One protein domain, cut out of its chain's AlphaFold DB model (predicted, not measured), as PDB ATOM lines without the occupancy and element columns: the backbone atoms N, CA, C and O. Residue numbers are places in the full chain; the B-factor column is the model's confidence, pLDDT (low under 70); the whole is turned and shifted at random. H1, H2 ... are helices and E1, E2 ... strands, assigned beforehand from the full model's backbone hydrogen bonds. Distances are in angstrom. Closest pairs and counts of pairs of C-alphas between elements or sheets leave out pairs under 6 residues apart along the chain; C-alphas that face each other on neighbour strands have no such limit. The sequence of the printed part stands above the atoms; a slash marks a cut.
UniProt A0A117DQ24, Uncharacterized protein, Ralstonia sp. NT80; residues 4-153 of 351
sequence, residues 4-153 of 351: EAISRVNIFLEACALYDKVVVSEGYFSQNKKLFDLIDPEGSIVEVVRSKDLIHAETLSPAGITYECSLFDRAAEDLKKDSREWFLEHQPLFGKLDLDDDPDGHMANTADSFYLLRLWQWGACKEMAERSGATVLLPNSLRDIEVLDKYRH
ATOM      1  N   GLU A   4       6.826  25.414  59.586       61.72
ATOM      2  CA  GLU A   4       7.074  26.349  60.680       61.72
ATOM      3  C   GLU A   4       8.327  27.214  60.461       61.72
ATOM      4  O   GLU A   4       8.286  28.434  60.615       61.72
ATOM      5  N   ALA A   5       9.438  26.621  60.017       58.00
ATOM      6  CA  ALA A   5      10.651  27.381  59.718       58.00
ATOM      7  C   ALA A   5      10.430  28.410  58.593       58.00
ATOM      8  O   ALA A   5      10.926  29.532  58.677       58.00
ATOM      9  N   ILE A   6       9.651  28.053  57.566       57.16
ATOM     10  CA  ILE A   6       9.280  28.975  56.482       57.16
ATOM     11  C   ILE A   6       8.376  30.091  57.016       57.16
ATOM     12  O   ILE A   6       8.600  31.254  56.687       57.16
ATOM     13  N   SER A   7       7.408  29.760  57.875       61.44
ATOM     14  CA  SER A   7       6.509  30.735  58.503       61.44
ATOM     15  C   SER A   7       7.282  31.786  59.312       61.44
ATOM     16  O   SER A   7       7.092  32.987  59.114       61.44
ATOM     17  N   ARG A   8       8.253  31.357  60.131       66.12
ATOM     18  CA  ARG A   8       9.137  32.256  60.896       66.12
ATOM     19  C   ARG A   8       9.954  33.185  60.003       66.12
ATOM     20  O   ARG A   8      10.043  34.380  60.278       66.12
ATOM     21  N   VAL A   9      10.547  32.646  58.934       66.56
ATOM     22  CA  VAL A   9      11.314  33.460  57.980       66.56
ATOM     23  C   VAL A   9      10.397  34.456  57.282       66.56
ATOM     24  O   VAL A   9      10.749  35.625  57.167       66.56
ATOM     25  N   ASN A  10       9.212  34.026  56.852       64.38
ATOM     26  CA  ASN A  10       8.262  34.915  56.208       64.38
ATOM     27  C   ASN A  10       7.845  36.072  57.120       64.38
ATOM     28  O   ASN A  10       7.867  37.214  56.684       64.38
ATOM     29  N   ILE A  11       7.534  35.803  58.386       70.62
ATOM     30  CA  ILE A  11       7.152  36.852  59.339       70.62
ATOM     31  C   ILE A  11       8.263  37.858  59.545       70.62
ATOM     32  O   ILE A  11       8.007  39.057  59.590       70.62
ATOM     33  N   PHE A  12       9.502  37.384  59.635       77.25
ATOM     34  CA  PHE A  12      10.643  38.276  59.715       77.25
ATOM     35  C   PHE A  12      10.742  39.168  58.469       77.25
ATOM     36  O   PHE A  12      10.901  40.383  58.588       77.25
ATOM     37  N   LEU A  13      10.587  38.595  57.271       72.44
ATOM     38  CA  LEU A  13      10.593  39.358  56.022       72.44
ATOM     39  C   LEU A  13       9.429  40.354  55.948       72.44
ATOM     40  O   LEU A  13       9.642  41.496  55.557       72.44
ATOM     41  N   GLU A  14       8.222  39.956  56.347       73.00
ATOM     42  CA  GLU A  14       7.040  40.819  56.393       73.00
ATOM     43  C   GLU A  14       7.224  41.968  57.383       73.00
ATOM     44  O   GLU A  14       6.999  43.122  57.020       73.00
ATOM     45  N   ALA A  15       7.699  41.681  58.597       78.06
ATOM     46  CA  ALA A  15       8.009  42.690  59.601       78.06
ATOM     47  C   ALA A  15       9.020  43.703  59.043       78.06
ATOM     48  O   ALA A  15       8.767  44.907  59.021       78.06
ATOM     49  N   CYS A  16      10.141  43.216  58.507       80.88
ATOM     50  CA  CYS A  16      11.198  44.066  57.973       80.88
ATOM     51  C   CYS A  16      10.800  44.819  56.697       80.88
ATOM     52  O   CYS A  16      11.326  45.905  56.456       80.88
ATOM     53  N   ALA A  17       9.915  44.281  55.857       76.81
ATOM     54  CA  ALA A  17       9.541  44.908  54.592       76.81
ATOM     55  C   ALA A  17       8.320  45.831  54.717       76.81
ATOM     56  O   ALA A  17       8.278  46.863  54.054       76.81
ATOM     57  N   LEU A  18       7.333  45.508  55.553       72.50
ATOM     58  CA  LEU A  18       6.028  46.187  55.559       72.50
ATOM     59  C   LEU A  18       5.799  47.111  56.760       72.50
ATOM     60  O   LEU A  18       4.844  47.890  56.751       72.50
ATOM     61  N   TYR A  19       6.654  47.061  57.781       77.94
ATOM     62  CA  TYR A  19       6.532  47.902  58.971       77.94
ATOM     63  C   TYR A  19       7.658  48.928  59.040       77.94
ATOM     64  O   TYR A  19       8.783  48.675  58.607       77.94
ATOM     65  N   ASP A  20       7.358  50.109  59.584       79.81
ATOM     66  CA  ASP A  20       8.368  51.152  59.777       79.81
ATOM     67  C   ASP A  20       9.431  50.698  60.776       79.81
ATOM     68  O   ASP A  20      10.621  50.881  60.522       79.81
ATOM     69  N   LYS A  21       9.000  50.026  61.848       87.44
ATOM     70  CA  LYS A  21       9.864  49.449  62.871       87.44
ATOM     71  C   LYS A  21       9.572  47.971  63.103       87.44
ATOM     72  O   LYS A  21       8.437  47.527  62.953       87.44
ATOM     73  N   VAL A  22      10.594  47.247  63.539       88.19
ATOM     74  CA  VAL A  22      10.531  45.862  64.002       88.19
ATOM     75  C   VAL A  22      10.965  45.833  65.458       88.19
ATOM     76  O   VAL A  22      12.068  46.260  65.792       88.19
ATOM     77  N   VAL A  23      10.085  45.332  66.318       87.31
ATOM     78  CA  VAL A  23      10.345  45.221  67.754       87.31
ATOM     79  C   VAL A  23      10.931  43.847  68.046       87.31
ATOM     80  O   VAL A  23      10.356  42.831  67.661       87.31
ATOM     81  N   VAL A  24      12.075  43.811  68.721       88.50
ATOM     82  CA  VAL A  24      12.778  42.574  69.078       88.50
ATOM     83  C   VAL A  24      13.214  42.595  70.537       88.50
ATOM     84  O   VAL A  24      13.358  43.654  71.148       88.50
ATOM     85  N   SER A  25      13.427  41.413  71.107       87.06
ATOM     86  CA  SER A  25      13.944  41.285  72.465       87.06
ATOM     87  C   SER A  25      15.458  41.550  72.500       87.06
ATOM     88  O   SER A  25      16.164  41.354  71.505       87.06
ATOM     89  N   GLU A  26      15.975  42.007  73.638       86.62
ATOM     90  CA  GLU A  26      17.393  42.338  73.841       86.62
ATOM     91  C   GLU A  26      18.342  41.154  73.598       86.62
ATOM     92  O   GLU A  26      19.386  41.314  72.955       86.62
ATOM     93  N   GLY A  27      17.978  39.955  74.036       83.44
ATOM     94  CA  GLY A  27      18.713  38.720  73.800       83.44
ATOM     95  C   GLY A  27      18.721  38.322  72.328       83.44
ATOM     96  O   GLY A  27      19.789  38.016  71.791       83.44
ATOM     97  N   TYR A  28      17.574  38.398  71.639       83.62
ATOM     98  CA  TYR A  28      17.513  38.122  70.199       83.62
ATOM     99  C   TYR A  28      18.342  39.135  69.402       83.62
ATOM    100  O   TYR A  28      19.106  38.747  68.513       83.62
ATOM    101  N   PHE A  29      18.253  40.419  69.762       87.12
ATOM    102  CA  PHE A  29      19.069  41.479  69.178       87.12
ATOM    103  C   PHE A  29      20.564  41.222  69.374       87.12
ATOM    104  O   PHE A  29      21.337  41.281  68.422       87.12
ATOM    105  N   SER A  30      20.972  40.874  70.594       87.00
ATOM    106  CA  SER A  30      22.376  40.641  70.940       87.00
ATOM    107  C   SER A  30      22.966  39.434  70.204       87.00
ATOM    108  O   SER A  30      24.075  39.516  69.673       87.00
ATOM    109  N   GLN A  31      22.218  38.329  70.113       85.50
ATOM    110  CA  GLN A  31      22.646  37.118  69.399       85.50
ATOM    111  C   GLN A  31      22.749  37.333  67.885       85.50
ATOM    112  O   GLN A  31      23.618  36.758  67.231       85.50
ATOM    113  N   ASN A  32      21.895  38.197  67.334       81.50
ATOM    114  CA  ASN A  32      21.819  38.473  65.902       81.50
ATOM    115  C   ASN A  32      22.364  39.864  65.549       81.50
ATOM    116  O   ASN A  32      22.046  40.409  64.495       81.50
ATOM    117  N   LYS A  33      23.226  40.443  66.394       84.19
ATOM    118  CA  LYS A  33      23.696  41.829  66.244       84.19
ATOM    119  C   LYS A  33      24.295  42.115  64.867       84.19
ATOM    120  O   LYS A  33      23.967  43.119  64.254       84.19
ATOM    121  N   LYS A  34      25.102  41.191  64.332       82.25
ATOM    122  CA  LYS A  34      25.701  41.324  62.991       82.25
ATOM    123  C   LYS A  34      24.657  41.437  61.879       82.25
ATOM    124  O   LYS A  34      24.900  42.133  60.904       82.25
ATOM    125  N   LEU A  35      23.533  40.732  62.009       79.38
ATOM    126  CA  LEU A  35      22.416  40.836  61.072       79.38
ATOM    127  C   LEU A  35      21.779  42.223  61.190       79.38
ATOM    128  O   LEU A  35      21.621  42.899  60.180       79.38
ATOM    129  N   PHE A  36      21.459  42.654  62.411       84.00
ATOM    130  CA  PHE A  36      20.809  43.941  62.655       84.00
ATOM    131  C   PHE A  36      21.663  45.140  62.250       84.00
ATOM    132  O   PHE A  36      21.145  46.042  61.604       84.00
ATOM    133  N   ASP A  37      22.969  45.103  62.508       83.44
ATOM    134  CA  ASP A  37      23.902  46.148  62.078       83.44
ATOM    135  C   ASP A  37      23.954  46.274  60.532       83.44
ATOM    136  O   ASP A  37      24.245  47.347  60.007       83.44
ATOM    137  N   LEU A  38      23.659  45.195  59.788       76.94
ATOM    138  CA  LEU A  38      23.596  45.207  58.318       76.94
ATOM    139  C   LEU A  38      22.250  45.704  57.783       76.94
ATOM    140  O   LEU A  38      22.218  46.381  56.756       76.94
ATOM    141  N   ILE A  39      21.142  45.331  58.431       76.12
ATOM    142  CA  ILE A  39      19.796  45.683  57.958       76.12
ATOM    143  C   ILE A  39      19.325  47.047  58.462       76.12
ATOM    144  O   ILE A  39      18.474  47.650  57.816       76.12
ATOM    145  N   ASP A  40      19.886  47.532  59.571       84.31
ATOM    146  CA  ASP A  40      19.548  48.798  60.215       84.31
ATOM    147  C   ASP A  40      20.797  49.581  60.666       84.31
ATOM    148  O   ASP A  40      21.001  49.821  61.858       84.31
ATOM    149  N   PRO A  41      21.655  50.004  59.720       78.50
ATOM    150  CA  PRO A  41      22.893  50.713  60.045       78.50
ATOM    151  C   PRO A  41      22.656  52.068  60.735       78.50
ATOM    152  O   PRO A  41      23.544  52.576  61.415       78.50
ATOM    153  N   GLU A  42      21.469  52.659  60.564       83.06
ATOM    154  CA  GLU A  42      21.089  53.955  61.139       83.06
ATOM    155  C   GLU A  42      20.299  53.824  62.456       83.06
ATOM    156  O   GLU A  42      20.020  54.836  63.100       83.06
ATOM    157  N   GLY A  43      19.941  52.605  62.880       82.88
ATOM    158  CA  GLY A  43      19.167  52.361  64.105       82.88
ATOM    159  C   GLY A  43      17.719  52.868  64.044       82.88
ATOM    160  O   GLY A  43      17.143  53.232  65.069       82.88
ATOM    161  N   SER A  44      17.148  52.967  62.844       85.44
ATOM    162  CA  SER A  44      15.810  53.527  62.598       85.44
ATOM    163  C   SER A  44      14.718  52.462  62.465       85.44
ATOM    164  O   SER A  44      13.530  52.782  62.549       85.44
ATOM    165  N   ILE A  45      15.112  51.206  62.256       87.19
ATOM    166  CA  ILE A  45      14.224  50.090  61.929       87.19
ATOM    167  C   ILE A  45      13.999  49.219  63.160       87.19
ATOM    168  O   ILE A  45      12.885  48.760  63.377       87.19
ATOM    169  N   VAL A  46      15.024  48.962  63.964       90.81
ATOM    170  CA  VAL A  46      14.958  47.982  65.046       90.81
ATOM    171  C   VAL A  46      14.740  48.682  66.377       90.81
ATOM    172  O   VAL A  46      15.547  49.495  66.820       90.81
ATOM    173  N   GLU A  47      13.654  48.324  67.050       92.44
ATOM    174  CA  GLU A  47      13.371  48.751  68.414       92.44
ATOM    175  C   GLU A  47      13.608  47.581  69.369       92.44
ATOM    176  O   GLU A  47      13.068  46.491  69.184       92.44
ATOM    177  N   VAL A  48      14.441  47.796  70.387       91.81
ATOM    178  CA  VAL A  48      14.844  46.738  71.320       91.81
ATOM    179  C   VAL A  48      14.116  46.905  72.649       91.81
ATOM    180  O   VAL A  48      14.272  47.923  73.325       91.81
ATOM    181  N   VAL A  49      13.372  45.874  73.053       89.31
ATOM    182  CA  VAL A  49      12.764  45.780  74.385       89.31
ATOM    183  C   VAL A  49      13.730  45.061  75.319       89.31
ATOM    184  O   VAL A  49      14.175  43.949  75.029       89.31
ATOM    185  N   ARG A  50      14.078  45.702  76.439       86.94
ATOM    186  CA  ARG A  50      15.046  45.152  77.396       86.94
ATOM    187  C   ARG A  50      14.425  44.010  78.181       86.94
ATOM    188  O   ARG A  50      13.282  44.112  78.622       86.94
ATOM    189  N   SER A  51      15.201  42.967  78.448       83.06
ATOM    190  CA  SER A  51      14.694  41.741  79.083       83.06
ATOM    191  C   SER A  51      14.174  41.996  80.496       83.06
ATOM    192  O   SER A  51      13.199  41.390  80.922       83.06
ATOM    193  N   LYS A  52      14.785  42.951  81.208       82.00
ATOM    194  CA  LYS A  52      14.359  43.390  82.549       82.00
ATOM    195  C   LYS A  52      12.977  44.052  82.583       82.00
ATOM    196  O   LYS A  52      12.406  44.197  83.660       82.00
ATOM    197  N   ASP A  53      12.497  44.520  81.433       82.19
ATOM    198  CA  ASP A  53      11.209  45.191  81.321       82.19
ATOM    199  C   ASP A  53      10.096  44.174  81.007       82.19
ATOM    200  O   ASP A  53       8.929  44.542  81.020       82.19
ATOM    201  N   LEU A  54      10.418  42.899  80.763       74.94
ATOM    202  CA  LEU A  54       9.448  41.838  80.494       74.94
ATOM    203  C   LEU A  54       9.164  41.018  81.759       74.94
ATOM    204  O   LEU A  54      10.077  40.703  82.522       74.94
ATOM    205  N   ILE A  55       7.896  40.665  81.978       72.62
ATOM    206  CA  ILE A  55       7.499  39.722  83.035       72.62
ATOM    207  C   ILE A  55       7.662  38.298  82.494       72.62
ATOM    208  O   ILE A  55       8.187  37.421  83.186       72.62
ATOM    209  N   HIS A  56       7.280  38.072  81.234       71.25
ATOM    210  CA  HIS A  56       7.656  36.874  80.494       71.25
ATOM    211  C   HIS A  56       9.079  37.052  79.964       71.25
ATOM    212  O   HIS A  56       9.314  37.727  78.964       71.25
ATOM    213  N   ALA A  57      10.048  36.465  80.677       63.72
ATOM    214  CA  ALA A  57      11.449  36.510  80.275       63.72
ATOM    215  C   ALA A  57      11.608  36.011  78.831       63.72
ATOM    216  O   ALA A  57      10.973  35.040  78.447       63.72
ATOM    217  N   GLU A  58      12.484  36.644  78.048       63.25
ATOM    218  CA  GLU A  58      12.813  36.228  76.670       63.25
ATOM    219  C   GLU A  58      13.597  34.909  76.596       63.25
ATOM    220  O   GLU A  58      13.673  34.257  75.555       63.25
ATOM    221  N   THR A  59      14.213  34.525  77.710       61.75
ATOM    222  CA  THR A  59      14.883  33.247  77.889       61.75
ATOM    223  C   THR A  59      14.172  32.515  79.004       61.75
ATOM    224  O   THR A  59      13.796  33.113  80.015       61.75
ATOM    225  N   LEU A  60      14.012  31.206  78.829       60.84
ATOM    226  CA  LEU A  60      13.661  30.296  79.911       60.84
ATOM    227  C   LEU A  60      14.831  30.290  80.899       60.84
ATOM    228  O   LEU A  60      15.730  29.456  80.831       60.84
ATOM    229  N   SER A  61      14.902  31.319  81.738       54.56
ATOM    230  CA  SER A  61      15.926  31.435  82.766       54.56
ATOM    231  C   SER A  61      15.744  30.311  83.803       54.56
ATOM    232  O   SER A  61      14.685  29.680  83.849       54.56
ATOM    233  N   PRO A  62      16.705  30.093  84.718       50.25
ATOM    234  CA  PRO A  62      16.535  29.141  85.819       50.25
ATOM    235  C   PRO A  62      15.324  29.427  86.733       50.25
ATOM    236  O   PRO A  62      14.980  28.582  87.553       50.25
ATOM    237  N   ALA A  63      14.691  30.603  86.626       44.66
ATOM    238  CA  ALA A  63      13.556  31.020  87.452       44.66
ATOM    239  C   ALA A  63      12.199  30.398  87.053       44.66
ATOM    240  O   ALA A  63      11.212  30.620  87.753       44.66
ATOM    241  N   GLY A  64      12.145  29.601  85.978       51.88
ATOM    242  CA  GLY A  64      10.949  28.857  85.562       51.88
ATOM    243  C   GLY A  64      10.128  29.525  84.453       51.88
ATOM    244  O   GLY A  64      10.471  30.595  83.953       51.88
ATOM    245  N   ILE A  65       9.051  28.848  84.042       56.69
ATOM    246  CA  ILE A  65       8.117  29.304  83.003       56.69
ATOM    247  C   ILE A  65       7.037  30.173  83.657       56.69
ATOM    248  O   ILE A  65       6.367  29.726  84.589       56.69
ATOM    249  N   THR A  66       6.856  31.399  83.167       56.31
ATOM    250  CA  THR A  66       5.707  32.251  83.503       56.31
ATOM    251  C   THR A  66       4.604  32.075  82.458       56.31
ATOM    252  O   THR A  66       4.894  31.879  81.278       56.31
ATOM    253  N   TYR A  67       3.343  32.099  82.899       56.84
ATOM    254  CA  TYR A  67       2.171  31.904  82.041       56.84
ATOM    255  C   TYR A  67       1.235  33.102  82.111       56.84
ATOM    256  O   TYR A  67       1.016  33.678  83.180       56.84
ATOM    257  N   GLU A  68       0.615  33.421  80.979       53.28
ATOM    258  CA  GLU A  68      -0.378  34.476  80.914       53.28
ATOM    259  C   GLU A  68      -1.744  33.981  81.420       53.28
ATOM    260  O   GLU A  68      -2.485  33.309  80.706       53.28
ATOM    261  N   CYS A  69      -2.119  34.372  82.643       49.00
ATOM    262  CA  CYS A  69      -3.393  33.990  83.273       49.00
ATOM    263  C   CYS A  69      -4.653  34.524  82.557       49.00
ATOM    264  O   CYS A  69      -5.770  34.162  82.929       49.00
ATOM    265  N   SER A  70      -4.506  35.430  81.582       51.84
ATOM    266  CA  SER A  70      -5.631  35.961  80.798       51.84
ATOM    267  C   SER A  70      -6.208  34.909  79.832       51.84
ATOM    268  O   SER A  70      -7.394  34.966  79.485       51.84
ATOM    269  N   LEU A  71      -5.399  33.902  79.480       52.91
ATOM    270  CA  LEU A  71      -5.803  32.682  78.793       52.91
ATOM    271  C   LEU A  71      -6.410  31.734  79.838       52.91
ATOM    272  O   LEU A  71      -5.711  31.131  80.640       52.91
ATOM    273  N   PHE A  72      -7.740  31.652  79.886       52.91
ATOM    274  CA  PHE A  72      -8.477  30.814  80.847       52.91
ATOM    275  C   PHE A  72      -8.026  29.339  80.810       52.91
ATOM    276  O   PHE A  72      -7.680  28.844  79.746       52.91
ATOM    277  N   ASP A  73      -8.197  28.591  81.908       52.22
ATOM    278  CA  ASP A  73      -7.861  27.153  82.026       52.22
ATOM    279  C   ASP A  73      -8.372  26.260  80.872       52.22
ATOM    280  O   ASP A  73      -7.730  25.277  80.508       52.22
ATOM    281  N   ARG A  74      -9.506  26.609  80.241       52.09
ATOM    282  CA  ARG A  74     -10.030  25.879  79.067       52.09
ATOM    283  C   ARG A  74      -9.107  25.972  77.844       52.09
ATOM    284  O   ARG A  74      -9.030  25.014  77.089       52.09
ATOM    285  N   ALA A  75      -8.384  27.080  77.682       60.53
ATOM    286  CA  ALA A  75      -7.434  27.275  76.593       60.53
ATOM    287  C   ALA A  75      -6.197  26.379  76.746       60.53
ATOM    288  O   ALA A  75      -5.703  25.871  75.751       60.53
ATOM    289  N   ALA A  76      -5.715  26.136  77.970       64.56
ATOM    290  CA  ALA A  76      -4.537  25.296  78.195       64.56
ATOM    291  C   ALA A  76      -4.792  23.826  77.824       64.56
ATOM    292  O   ALA A  76      -3.989  23.231  77.113       64.56
ATOM    293  N   GLU A  77      -5.930  23.262  78.237       69.50
ATOM    294  CA  GLU A  77      -6.318  21.889  77.875       69.50
ATOM    295  C   GLU A  77      -6.618  21.735  76.379       69.50
ATOM    296  O   GLU A  77      -6.321  20.697  75.789       69.50
ATOM    297  N   ASP A  78      -7.174  22.766  75.739       72.44
ATOM    298  CA  ASP A  78      -7.383  22.755  74.291       72.44
ATOM    299  C   ASP A  78      -6.053  22.840  73.530       72.44
ATOM    300  O   ASP A  78      -5.821  22.033  72.635       72.44
ATOM    301  N   LEU A  79      -5.134  23.721  73.940       71.88
ATOM    302  CA  LEU A  79      -3.788  23.807  73.363       71.88
ATOM    303  C   LEU A  79      -2.974  22.529  73.600       71.88
ATOM    304  O   LEU A  79      -2.144  22.164  72.767       71.88
ATOM    305  N   LYS A  80      -3.213  21.844  74.725       76.94
ATOM    306  CA  LYS A  80      -2.519  20.607  75.076       76.94
ATOM    307  C   LYS A  80      -2.744  19.510  74.036       76.94
ATOM    308  O   LYS A  80      -1.793  18.790  73.736       76.94
ATOM    309  N   LYS A  81      -3.950  19.415  73.460       79.56
ATOM    310  CA  LYS A  81      -4.322  18.403  72.448       79.56
ATOM    311  C   LYS A  81      -3.403  18.420  71.230       79.56
ATOM    312  O   LYS A  81      -3.081  17.360  70.704       79.56
ATOM    313  N   ASP A  82      -2.924  19.601  70.857       74.25
ATOM    314  CA  ASP A  82      -2.094  19.779  69.667       74.25
ATOM    315  C   ASP A  82      -0.590  19.685  69.991       74.25
ATOM    316  O   ASP A  82       0.244  19.729  69.089       74.25
ATOM    317  N   SER A  83      -0.194  19.570  71.268       75.44
ATOM    318  CA  SER A  83       1.214  19.710  71.699       75.44
ATOM    319  C   SER A  83       2.166  18.758  70.984       75.44
ATOM    320  O   SER A  83       3.269  19.157  70.611       75.44
ATOM    321  N   ARG A  84       1.735  17.512  70.759       73.06
ATOM    322  CA  ARG A  84       2.536  16.490  70.078       73.06
ATOM    323  C   ARG A  84       2.742  16.831  68.605       73.06
ATOM    324  O   ARG A  84       3.862  16.722  68.116       73.06
ATOM    325  N   GLU A  85       1.698  17.280  67.912       72.69
ATOM    326  CA  GLU A  85       1.803  17.743  66.523       72.69
ATOM    327  C   GLU A  85       2.765  18.934  66.432       72.69
ATOM    328  O   GLU A  85       3.731  18.901  65.669       72.69
ATOM    329  N   TRP A  86       2.604  19.916  67.321       70.75
ATOM    330  CA  TRP A  86       3.486  21.080  67.397       70.75
ATOM    331  C   TRP A  86       4.943  20.726  67.673       70.75
ATOM    332  O   TRP A  86       5.849  21.268  67.032       70.75
ATOM    333  N   PHE A  87       5.186  19.820  68.617       72.81
ATOM    334  CA  PHE A  87       6.524  19.341  68.932       72.81
ATOM    335  C   PHE A  87       7.200  18.759  67.684       72.81
ATOM    336  O   PHE A  87       8.340  19.111  67.380       72.81
ATOM    337  N   LEU A  88       6.479  17.949  66.906       69.19
ATOM    338  CA  LEU A  88       6.991  17.340  65.678       69.19
ATOM    339  C   LEU A  88       7.278  18.363  64.569       69.19
ATOM    340  O   LEU A  88       8.236  18.191  63.816       69.19
ATOM    341  N   GLU A  89       6.521  19.457  64.481       66.62
ATOM    342  CA  GLU A  89       6.803  20.527  63.515       66.62
ATOM    343  C   GLU A  89       8.089  21.312  63.823       66.62
ATOM    344  O   GLU A  89       8.779  21.780  62.907       66.62
ATOM    345  N   HIS A  90       8.431  21.447  65.107       67.06
ATOM    346  CA  HIS A  90       9.653  22.118  65.561       67.06
ATOM    347  C   HIS A  90      10.847  21.168  65.613       67.06
ATOM    348  O   HIS A  90      11.992  21.594  65.456       67.06
ATOM    349  N   GLN A  91      10.578  19.882  65.826       69.94
ATOM    350  CA  GLN A  91      11.565  18.831  65.999       69.94
ATOM    351  C   GLN A  91      11.239  17.643  65.072       69.94
ATOM    352  O   GLN A  91      10.988  16.526  65.527       69.94
ATOM    353  N   PRO A  92      11.291  17.838  63.738       59.50
ATOM    354  CA  PRO A  92      10.876  16.830  62.751       59.50
ATOM    355  C   PRO A  92      11.735  15.563  62.773       59.50
ATOM    356  O   PRO A  92      11.327  14.522  62.260       59.50
ATOM    357  N   LEU A  93      12.928  15.638  63.372       60.97
ATOM    358  CA  LEU A  93      13.813  14.493  63.586       60.97
ATOM    359  C   LEU A  93      13.185  13.438  64.511       60.97
ATOM    360  O   LEU A  93      13.551  12.270  64.419       60.97
ATOM    361  N   PHE A  94      12.208  13.827  65.335       61.09
ATOM    362  CA  PHE A  94      11.534  12.954  66.293       61.09
ATOM    363  C   PHE A  94      10.242  12.331  65.750       61.09
ATOM    364  O   PHE A  94       9.695  11.438  66.380       61.09
ATOM    365  N   GLY A  95       9.787  12.702  64.546       55.94
ATOM    366  CA  GLY A  95       8.577  12.125  63.931       55.94
ATOM    367  C   GLY A  95       8.711  10.672  63.471       55.94
ATOM    368  O   GLY A  95       7.741  10.089  63.001       55.94
ATOM    369  N   LYS A  96       9.916  10.099  63.566       53.47
ATOM    370  CA  LYS A  96      10.210   8.690  63.260       53.47
ATOM    371  C   LYS A  96      10.517   7.852  64.498       53.47
ATOM    372  O   LYS A  96      10.695   6.645  64.363       53.47
ATOM    373  N   LEU A  97      10.647   8.493  65.657       56.31
ATOM    374  CA  LEU A  97      10.732   7.793  66.925       56.31
ATOM    375  C   LEU A  97       9.302   7.469  67.327       56.31
ATOM    376  O   LEU A  97       8.439   8.350  67.317       56.31
ATOM    377  N   ASP A  98       9.053   6.204  67.636       60.25
ATOM    378  CA  ASP A  98       7.833   5.867  68.338       60.25
ATOM    379  C   ASP A  98       7.975   6.479  69.734       60.25
ATOM    380  O   ASP A  98       8.799   6.046  70.535       60.25
ATOM    381  N   LEU A  99       7.276   7.590  69.978       60.22
ATOM    382  CA  LEU A  99       7.333   8.303  71.260       60.22
ATOM    383  C   LEU A  99       6.810   7.426  72.408       60.22
ATOM    384  O   LEU A  99       7.058   7.739  73.568       60.22
ATOM    385  N   ASP A 100       6.124   6.334  72.068       60.84
ATOM    386  CA  ASP A 100       5.639   5.317  72.993       60.84
ATOM    387  C   ASP A 100       6.738   4.273  73.326       60.84
ATOM    388  O   ASP A 100       6.593   3.509  74.278       60.84
ATOM    389  N   ASP A 101       7.861   4.282  72.592       61.28
ATOM    390  CA  ASP A 101       9.057   3.433  72.760       61.28
ATOM    391  C   ASP A 101      10.214   4.222  73.425       61.28
ATOM    392  O   ASP A 101      11.399   3.944  73.232       61.28
ATOM    393  N   ASP A 102       9.858   5.252  74.204       66.31
ATOM    394  CA  ASP A 102      10.749   6.060  75.041       66.31
ATOM    395  C   ASP A 102      10.756   5.516  76.486       66.31
ATOM    396  O   ASP A 102       9.874   5.861  77.279       66.31
ATOM    397  N   PRO A 103      11.727   4.661  76.864       57.34
ATOM    398  CA  PRO A 103      11.715   3.934  78.136       57.34
ATOM    399  C   PRO A 103      11.770   4.840  79.373       57.34
ATOM    400  O   PRO A 103      11.312   4.432  80.442       57.34
ATOM    401  N   ASP A 104      12.282   6.066  79.231       69.75
ATOM    402  CA  ASP A 104      12.358   7.052  80.313       69.75
ATOM    403  C   ASP A 104      11.213   8.087  80.250       69.75
ATOM    404  O   ASP A 104      11.060   8.921  81.148       69.75
ATOM    405  N   GLY A 105      10.396   8.055  79.189       67.25
ATOM    406  CA  GLY A 105       9.259   8.949  78.962       67.25
ATOM    407  C   GLY A 105       9.620  10.434  78.837       67.25
ATOM    408  O   GLY A 105       8.737  11.293  78.887       67.25
ATOM    409  N   HIS A 106      10.900  10.791  78.727       67.50
ATOM    410  CA  HIS A 106      11.356  12.178  78.668       67.50
ATOM    411  C   HIS A 106      10.880  12.909  77.406       67.50
ATOM    412  O   HIS A 106      10.465  14.068  77.486       67.50
ATOM    413  N   MET A 107      10.912  12.252  76.251       65.69
ATOM    414  CA  MET A 107      10.456  12.793  74.972       65.69
ATOM    415  C   MET A 107       8.934  12.876  74.906       65.69
ATOM    416  O   MET A 107       8.422  13.914  74.488       65.69
ATOM    417  N   ALA A 108       8.218  11.857  75.387       69.19
ATOM    418  CA  ALA A 108       6.759  11.902  75.507       69.19
ATOM    419  C   ALA A 108       6.311  13.061  76.419       69.19
ATOM    420  O   ALA A 108       5.515  13.904  76.011       69.19
ATOM    421  N   ASN A 109       6.925  13.198  77.600       70.44
ATOM    422  CA  ASN A 109       6.639  14.297  78.530       70.44
ATOM    423  C   ASN A 109       6.990  15.680  77.954       70.44
ATOM    424  O   ASN A 109       6.295  16.662  78.224       70.44
ATOM    425  N   THR A 110       8.062  15.776  77.162       70.06
ATOM    426  CA  THR A 110       8.457  17.027  76.493       70.06
ATOM    427  C   THR A 110       7.460  17.404  75.400       70.06
ATOM    428  O   THR A 110       7.056  18.566  75.320       70.06
ATOM    429  N   ALA A 111       7.031  16.434  74.591       71.31
ATOM    430  CA  ALA A 111       6.016  16.632  73.564       71.31
ATOM    431  C   ALA A 111       4.669  17.043  74.179       71.31
ATOM    432  O   ALA A 111       4.053  17.998  73.713       71.31
ATOM    433  N   ASP A 112       4.258  16.411  75.280       73.25
ATOM    434  CA  ASP A 112       3.008  16.720  75.987       73.25
ATOM    435  C   ASP A 112       3.032  18.067  76.719       73.25
ATOM    436  O   ASP A 112       1.984  18.644  77.006       73.25
ATOM    437  N   SER A 113       4.223  18.593  77.008       73.88
ATOM    438  CA  SER A 113       4.415  19.893  77.662       73.88
ATOM    439  C   SER A 113       4.633  21.035  76.665       73.88
ATOM    440  O   SER A 113       4.823  22.181  77.072       73.88
ATOM    441  N   PHE A 114       4.603  20.768  75.355       75.69
ATOM    442  CA  PHE A 114       4.970  21.758  74.342       75.69
ATOM    443  C   PHE A 114       4.001  22.954  74.275       75.69
ATOM    444  O   PHE A 114       4.424  24.075  73.983       75.69
ATOM    445  N   TYR A 115       2.725  22.772  74.638       75.50
ATOM    446  CA  TYR A 115       1.774  23.885  74.775       75.50
ATOM    447  C   TYR A 115       2.205  24.936  75.813       75.50
ATOM    448  O   TYR A 115       1.896  26.114  75.652       75.50
ATOM    449  N   LEU A 116       2.956  24.550  76.851       74.88
ATOM    450  CA  LEU A 116       3.463  25.477  77.868       74.88
ATOM    451  C   LEU A 116       4.501  26.437  77.274       74.88
ATOM    452  O   LEU A 116       4.492  27.630  77.573       74.88
ATOM    453  N   LEU A 117       5.346  25.935  76.369       75.25
ATOM    454  CA  LEU A 117       6.281  26.763  75.603       75.25
ATOM    455  C   LEU A 117       5.540  27.708  74.656       75.25
ATOM    456  O   LEU A 117       5.929  28.867  74.524       75.25
ATOM    457  N   ARG A 118       4.456  27.230  74.035       77.88
ATOM    458  CA  ARG A 118       3.583  28.030  73.162       77.88
ATOM    459  C   ARG A 118       2.947  29.200  73.924       77.88
ATOM    460  O   ARG A 118       2.991  30.334  73.455       77.88
ATOM    461  N   LEU A 119       2.417  28.935  75.121       74.06
ATOM    462  CA  LEU A 119       1.835  29.941  76.018       74.06
ATOM    463  C   LEU A 119       2.866  30.978  76.474       74.06
ATOM    464  O   LEU A 119       2.593  32.175  76.439       74.06
ATOM    465  N   TRP A 120       4.057  30.523  76.863       76.19
ATOM    466  CA  TRP A 120       5.150  31.408  77.259       76.19
ATOM    467  C   TRP A 120       5.602  32.319  76.106       76.19
ATOM    468  O   TRP A 120       5.735  33.528  76.297       76.19
ATOM    469  N   GLN A 121       5.771  31.767  74.897       76.94
ATOM    470  CA  GLN A 121       6.120  32.547  73.702       76.94
ATOM    471  C   GLN A 121       5.055  33.595  73.377       76.94
ATOM    472  O   GLN A 121       5.393  34.742  73.090       76.94
ATOM    473  N   TRP A 122       3.775  33.225  73.459       77.38
ATOM    474  CA  TRP A 122       2.675  34.166  73.271       77.38
ATOM    475  C   TRP A 122       2.702  35.300  74.302       77.38
ATOM    476  O   TRP A 122       2.669  36.465  73.906       77.38
ATOM    477  N   GLY A 123       2.838  34.975  75.592       75.38
ATOM    478  CA  GLY A 123       2.899  35.972  76.665       75.38
ATOM    479  C   GLY A 123       4.043  36.969  76.464       75.38
ATOM    480  O   GLY A 123       3.834  38.179  76.535       75.38
ATOM    481  N   ALA A 124       5.235  36.484  76.100       76.62
ATOM    482  CA  ALA A 124       6.378  37.342  75.788       76.62
ATOM    483  C   ALA A 124       6.122  38.254  74.572       76.62
ATOM    484  O   ALA A 124       6.369  39.460  74.633       76.62
ATOM    485  N   CYS A 125       5.590  37.708  73.473       79.25
ATOM    486  CA  CYS A 125       5.269  38.486  72.273       79.25
ATOM    487  C   CYS A 125       4.202  39.556  72.539       79.25
ATOM    488  O   CYS A 125       4.324  40.682  72.052       79.25
ATOM    489  N   LYS A 126       3.172  39.221  73.320       76.31
ATOM    490  CA  LYS A 126       2.096  40.144  73.676       76.31
ATOM    491  C   LYS A 126       2.595  41.276  74.567       76.31
ATOM    492  O   LYS A 126       2.328  42.434  74.263       76.31
ATOM    493  N   GLU A 127       3.384  40.980  75.599       76.44
ATOM    494  CA  GLU A 127       3.967  42.015  76.464       76.44
ATOM    495  C   GLU A 127       4.842  42.999  75.691       76.44
ATOM    496  O   GLU A 127       4.767  44.212  75.902       76.44
ATOM    497  N   MET A 128       5.667  42.485  74.776       81.44
ATOM    498  CA  MET A 128       6.476  43.329  73.904       81.44
ATOM    499  C   MET A 128       5.600  44.236  73.036       81.44
ATOM    500  O   MET A 128       5.889  45.430  72.918       81.44
ATOM    501  N   ALA A 129       4.526  43.698  72.458       79.19
ATOM    502  CA  ALA A 129       3.592  44.457  71.636       79.19
ATOM    503  C   ALA A 129       2.831  45.527  72.425       79.19
ATOM    504  O   ALA A 129       2.779  46.673  71.987       79.19
ATOM    505  N   GLU A 130       2.310  45.207  73.611       77.19
ATOM    506  CA  GLU A 130       1.605  46.170  74.468       77.19
ATOM    507  C   GLU A 130       2.511  47.331  74.889       77.19
ATOM    508  O   GLU A 130       2.089  48.488  74.885       77.19
ATOM    509  N   ARG A 131       3.779  47.045  75.202       81.19
ATOM    510  CA  ARG A 131       4.757  48.066  75.604       81.19
ATOM    511  C   ARG A 131       5.172  48.987  74.467       81.19
ATOM    512  O   ARG A 131       5.365  50.179  74.691       81.19
ATOM    513  N   SER A 132       5.348  48.431  73.276       77.62
ATOM    514  CA  SER A 132       5.820  49.169  72.097       77.62
ATOM    515  C   SER A 132       4.683  49.736  71.242       77.62
ATOM    516  O   SER A 132       4.931  50.497  70.308       77.62
ATOM    517  N   GLY A 133       3.429  49.376  71.537       70.12
ATOM    518  CA  GLY A 133       2.287  49.656  70.667       70.12
ATOM    519  C   GLY A 133       2.381  48.947  69.310       70.12
ATOM    520  O   GLY A 133       1.811  49.431  68.331       70.12
ATOM    521  N   ALA A 134       3.137  47.850  69.225       75.75
ATOM    522  CA  ALA A 134       3.365  47.112  67.990       75.75
ATOM    523  C   ALA A 134       2.270  46.074  67.715       75.75
ATOM    524  O   ALA A 134       1.602  45.570  68.615       75.75
ATOM    525  N   THR A 135       2.127  45.709  66.444       72.06
ATOM    526  CA  THR A 135       1.327  44.555  66.025       72.06
ATOM    527  C   THR A 135       2.136  43.277  66.211       72.06
ATOM    528  O   THR A 135       3.273  43.189  65.747       72.06
ATOM    529  N   VAL A 136       1.527  42.257  66.814       72.44
ATOM    530  CA  VAL A 136       2.121  40.919  66.882       72.44
ATOM    531  C   VAL A 136       1.937  40.195  65.545       72.44
ATOM    532  O   VAL A 136       0.814  40.051  65.060       72.44
ATOM    533  N   LEU A 137       3.037  39.703  64.972       69.44
ATOM    534  CA  LEU A 137       3.033  38.773  63.843       69.44
ATOM    535  C   LEU A 137       3.408  37.379  64.350       69.44
ATOM    536  O   LEU A 137       4.484  37.198  64.920       69.44
ATOM    537  N   LEU A 138       2.513  36.407  64.167       68.19
ATOM    538  CA  LEU A 138       2.628  35.081  64.774       68.19
ATOM    539  C   LEU A 138       2.970  34.011  63.734       68.19
ATOM    540  O   LEU A 138       2.256  33.921  62.731       68.19
ATOM    541  N   PRO A 139       4.028  33.200  63.956       65.62
ATOM    542  CA  PRO A 139       4.315  32.032  63.124       65.62
ATOM    543  C   PRO A 139       3.205  31.004  63.254       65.62
ATOM    544  O   PRO A 139       2.333  31.135  64.116       65.62
ATOM    545  N   ASN A 140       3.235  29.974  62.406       64.44
ATOM    546  CA  ASN A 140       2.202  28.942  62.422       64.44
ATOM    547  C   ASN A 140       2.059  28.381  63.843       64.44
ATOM    548  O   ASN A 140       0.939  28.344  64.337       64.44
ATOM    549  N   SER A 141       3.180  28.143  64.541       65.62
ATOM    550  CA  SER A 141       3.252  27.744  65.959       65.62
ATOM    551  C   SER A 141       2.412  28.529  66.937       65.62
ATOM    552  O   SER A 141       1.986  27.989  67.955       65.62
ATOM    553  N   LEU A 142       2.183  29.802  66.664       68.12
ATOM    554  CA  LEU A 142       1.420  30.674  67.537       68.12
ATOM    555  C   LEU A 142       0.118  31.130  66.884       68.12
ATOM    556  O   LEU A 142      -0.589  31.926  67.477       68.12
ATOM    557  N   ARG A 143      -0.233  30.624  65.701       62.06
ATOM    558  CA  ARG A 143      -1.508  30.934  65.054       62.06
ATOM    559  C   ARG A 143      -2.666  30.401  65.892       62.06
ATOM    560  O   ARG A 143      -2.517  29.397  66.584       62.06
ATOM    561  N   ASP A 144      -3.800  31.083  65.851       63.88
ATOM    562  CA  ASP A 144      -5.051  30.757  66.540       63.88
ATOM    563  C   ASP A 144      -5.015  30.874  68.075       63.88
ATOM    564  O   ASP A 144      -6.074  30.947  68.705       63.88
ATOM    565  N   ILE A 145      -3.835  31.000  68.702       68.12
ATOM    566  CA  ILE A 145      -3.737  31.277  70.145       68.12
ATOM    567  C   ILE A 145      -4.339  32.646  70.474       68.12
ATOM    568  O   ILE A 145      -4.936  32.837  71.531       68.12
ATOM    569  N   GLU A 146      -4.279  33.579  69.523       59.94
ATOM    570  CA  GLU A 146      -4.848  34.914  69.639       59.94
ATOM    571  C   GLU A 146      -6.382  34.920  69.656       59.94
ATOM    572  O   GLU A 146      -6.986  35.916  70.051       59.94
ATOM    573  N   VAL A 147      -7.032  33.842  69.198       62.53
ATOM    574  CA  VAL A 147      -8.496  33.680  69.262       62.53
ATOM    575  C   VAL A 147      -8.935  33.317  70.682       62.53
ATOM    576  O   VAL A 147     -10.070  33.589  71.075       62.53
ATOM    577  N   LEU A 148      -8.026  32.741  71.469       61.50
ATOM    578  CA  LEU A 148      -8.259  32.356  72.858       61.50
ATOM    579  C   LEU A 148      -8.083  33.541  73.827       61.50
ATOM    580  O   LEU A 148      -8.508  33.456  74.983       61.50
ATOM    581  N   ASP A 149      -7.522  34.660  73.355       60.59
ATOM    582  CA  ASP A 149      -7.415  35.907  74.111       60.59
ATOM    583  C   ASP A 149      -8.754  36.664  74.130       60.59
ATOM    584  O   ASP A 149      -9.223  37.216  73.129       60.59
ATOM    585  N   LYS A 150      -9.370  36.730  75.316       53.34
ATOM    586  CA  LYS A 150     -10.669  37.387  75.525       53.34
ATOM    587  C   LYS A 150     -10.632  38.909  75.370       53.34
ATOM    588  O   LYS A 150     -11.697  39.511  75.255       53.34
ATOM    589  N   TYR A 151      -9.451  39.530  75.371       48.06
ATOM    590  CA  TYR A 151      -9.292  40.989  75.330       48.06
ATOM    591  C   TYR A 151      -8.883  41.527  73.959       48.06
ATOM    592  O   TYR A 151      -8.551  42.707  73.826       48.06
ATOM    593  N   ARG A 152      -8.932  40.700  72.909       51.84
ATOM    594  CA  ARG A 152      -8.512  41.145  71.583       51.84
ATOM    595  C   ARG A 152      -9.431  42.242  71.034       51.84
ATOM    596  O   ARG A 152     -10.561  41.993  70.615       51.84
ATOM    597  N   HIS A 153      -8.888  43.448  70.897       42.81
ATOM    598  CA  HIS A 153      -9.409  44.457  69.980       42.81
ATOM    599  C   HIS A 153      -8.999  44.084  68.546       42.81
ATOM    600  O   HIS A 153      -7.968  44.509  68.032       42.81
TER     601      HIS A 153
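This is residues 4 to 153 of the 351 residues of an uncharacterized protein of Ralstonia sp. NT80 (UniProt A0A117DQ24). The long helix H7 runs lengthwise through the body, from a cluster of short helices, H4, H5 and H6, at its first residues to a small sheet, E1 and E2, near its last, with H2 and H3 beyond the sheet. H1 also runs lengthwise, apart from H7, between H5 and E1. The 150 printed residues hold seven named helices and two strands, in the order H1 E1 H2 H3 E2 H4 H5 H6 H7; the sheet is parallel and the class mostly helix. The whole is compact, with a radius of gyration of the C-alphas of 16.8 A, yet elongated, spanning 53 by 34 by 30 A.

H1, residues 4 to 18, begins at C-alpha 4 (7.074, 26.349, 60.680) and is 20.5 A long. E1 is residues 22 to 25, H2 26 to 31, H3 33 to 39, E2 46 to 49, H4 73 to 81, H5 83 to 90 and H6 106 to 112. H7, residues 114 to 132, 27.5 A long, ends at C-alpha 132 (5.820, 49.169, 72.097).

H1, with residues 4 to 5 alone, only just touches the hub H5, with 3 pairs of C-alphas within 8 A, the closest Glu 4 and Glu 89 at 6.5 A. H5 touches H6, about perpendicular at 74 degrees, closest C-alphas Arg 84 and Ala 111, 4.9 A. With residues 114 to 115 alone, H7 touches H5, closest C-alphas Ser 83 and Phe 114, 5.0 A, and H4, closest C-alphas Lys 80 and Tyr 115, 5.4 A. The closest C-alphas of E1 and H7 are Val 23 and Ser 132, 7.4 A. E1 and E2 are parallel at 35 degrees, with N 24 and O 47 within hydrogen-bond range at 2.9 A; with H2 and H3 they form a strand-helix-strand unit, two parallel neighbour strands with helices between, its crossover right-handed. H2 and H3 are close but not clearly touching, closest C-alphas Phe 29 and Phe 36, 7.2 A. Every O i to N i+4 pair is within hydrogen-bond range in H1, H2, H3, H5, H6 and H7, but 3 of 5 in H4.

The C-alphas of Glu 42 and Pro 103, the two farthest apart, are 53.7 A apart. The printed part has no cut; the links E2 to H4 and H5 to H6 are long, and residues 101 to 106, of which 106 belongs to H6, stand free. Mean pLDDT of the printed part is 70.7, with residues 4 to 10, 57 to 77, 88 to 108 and 137 to 153 holding the 66 residues under 70.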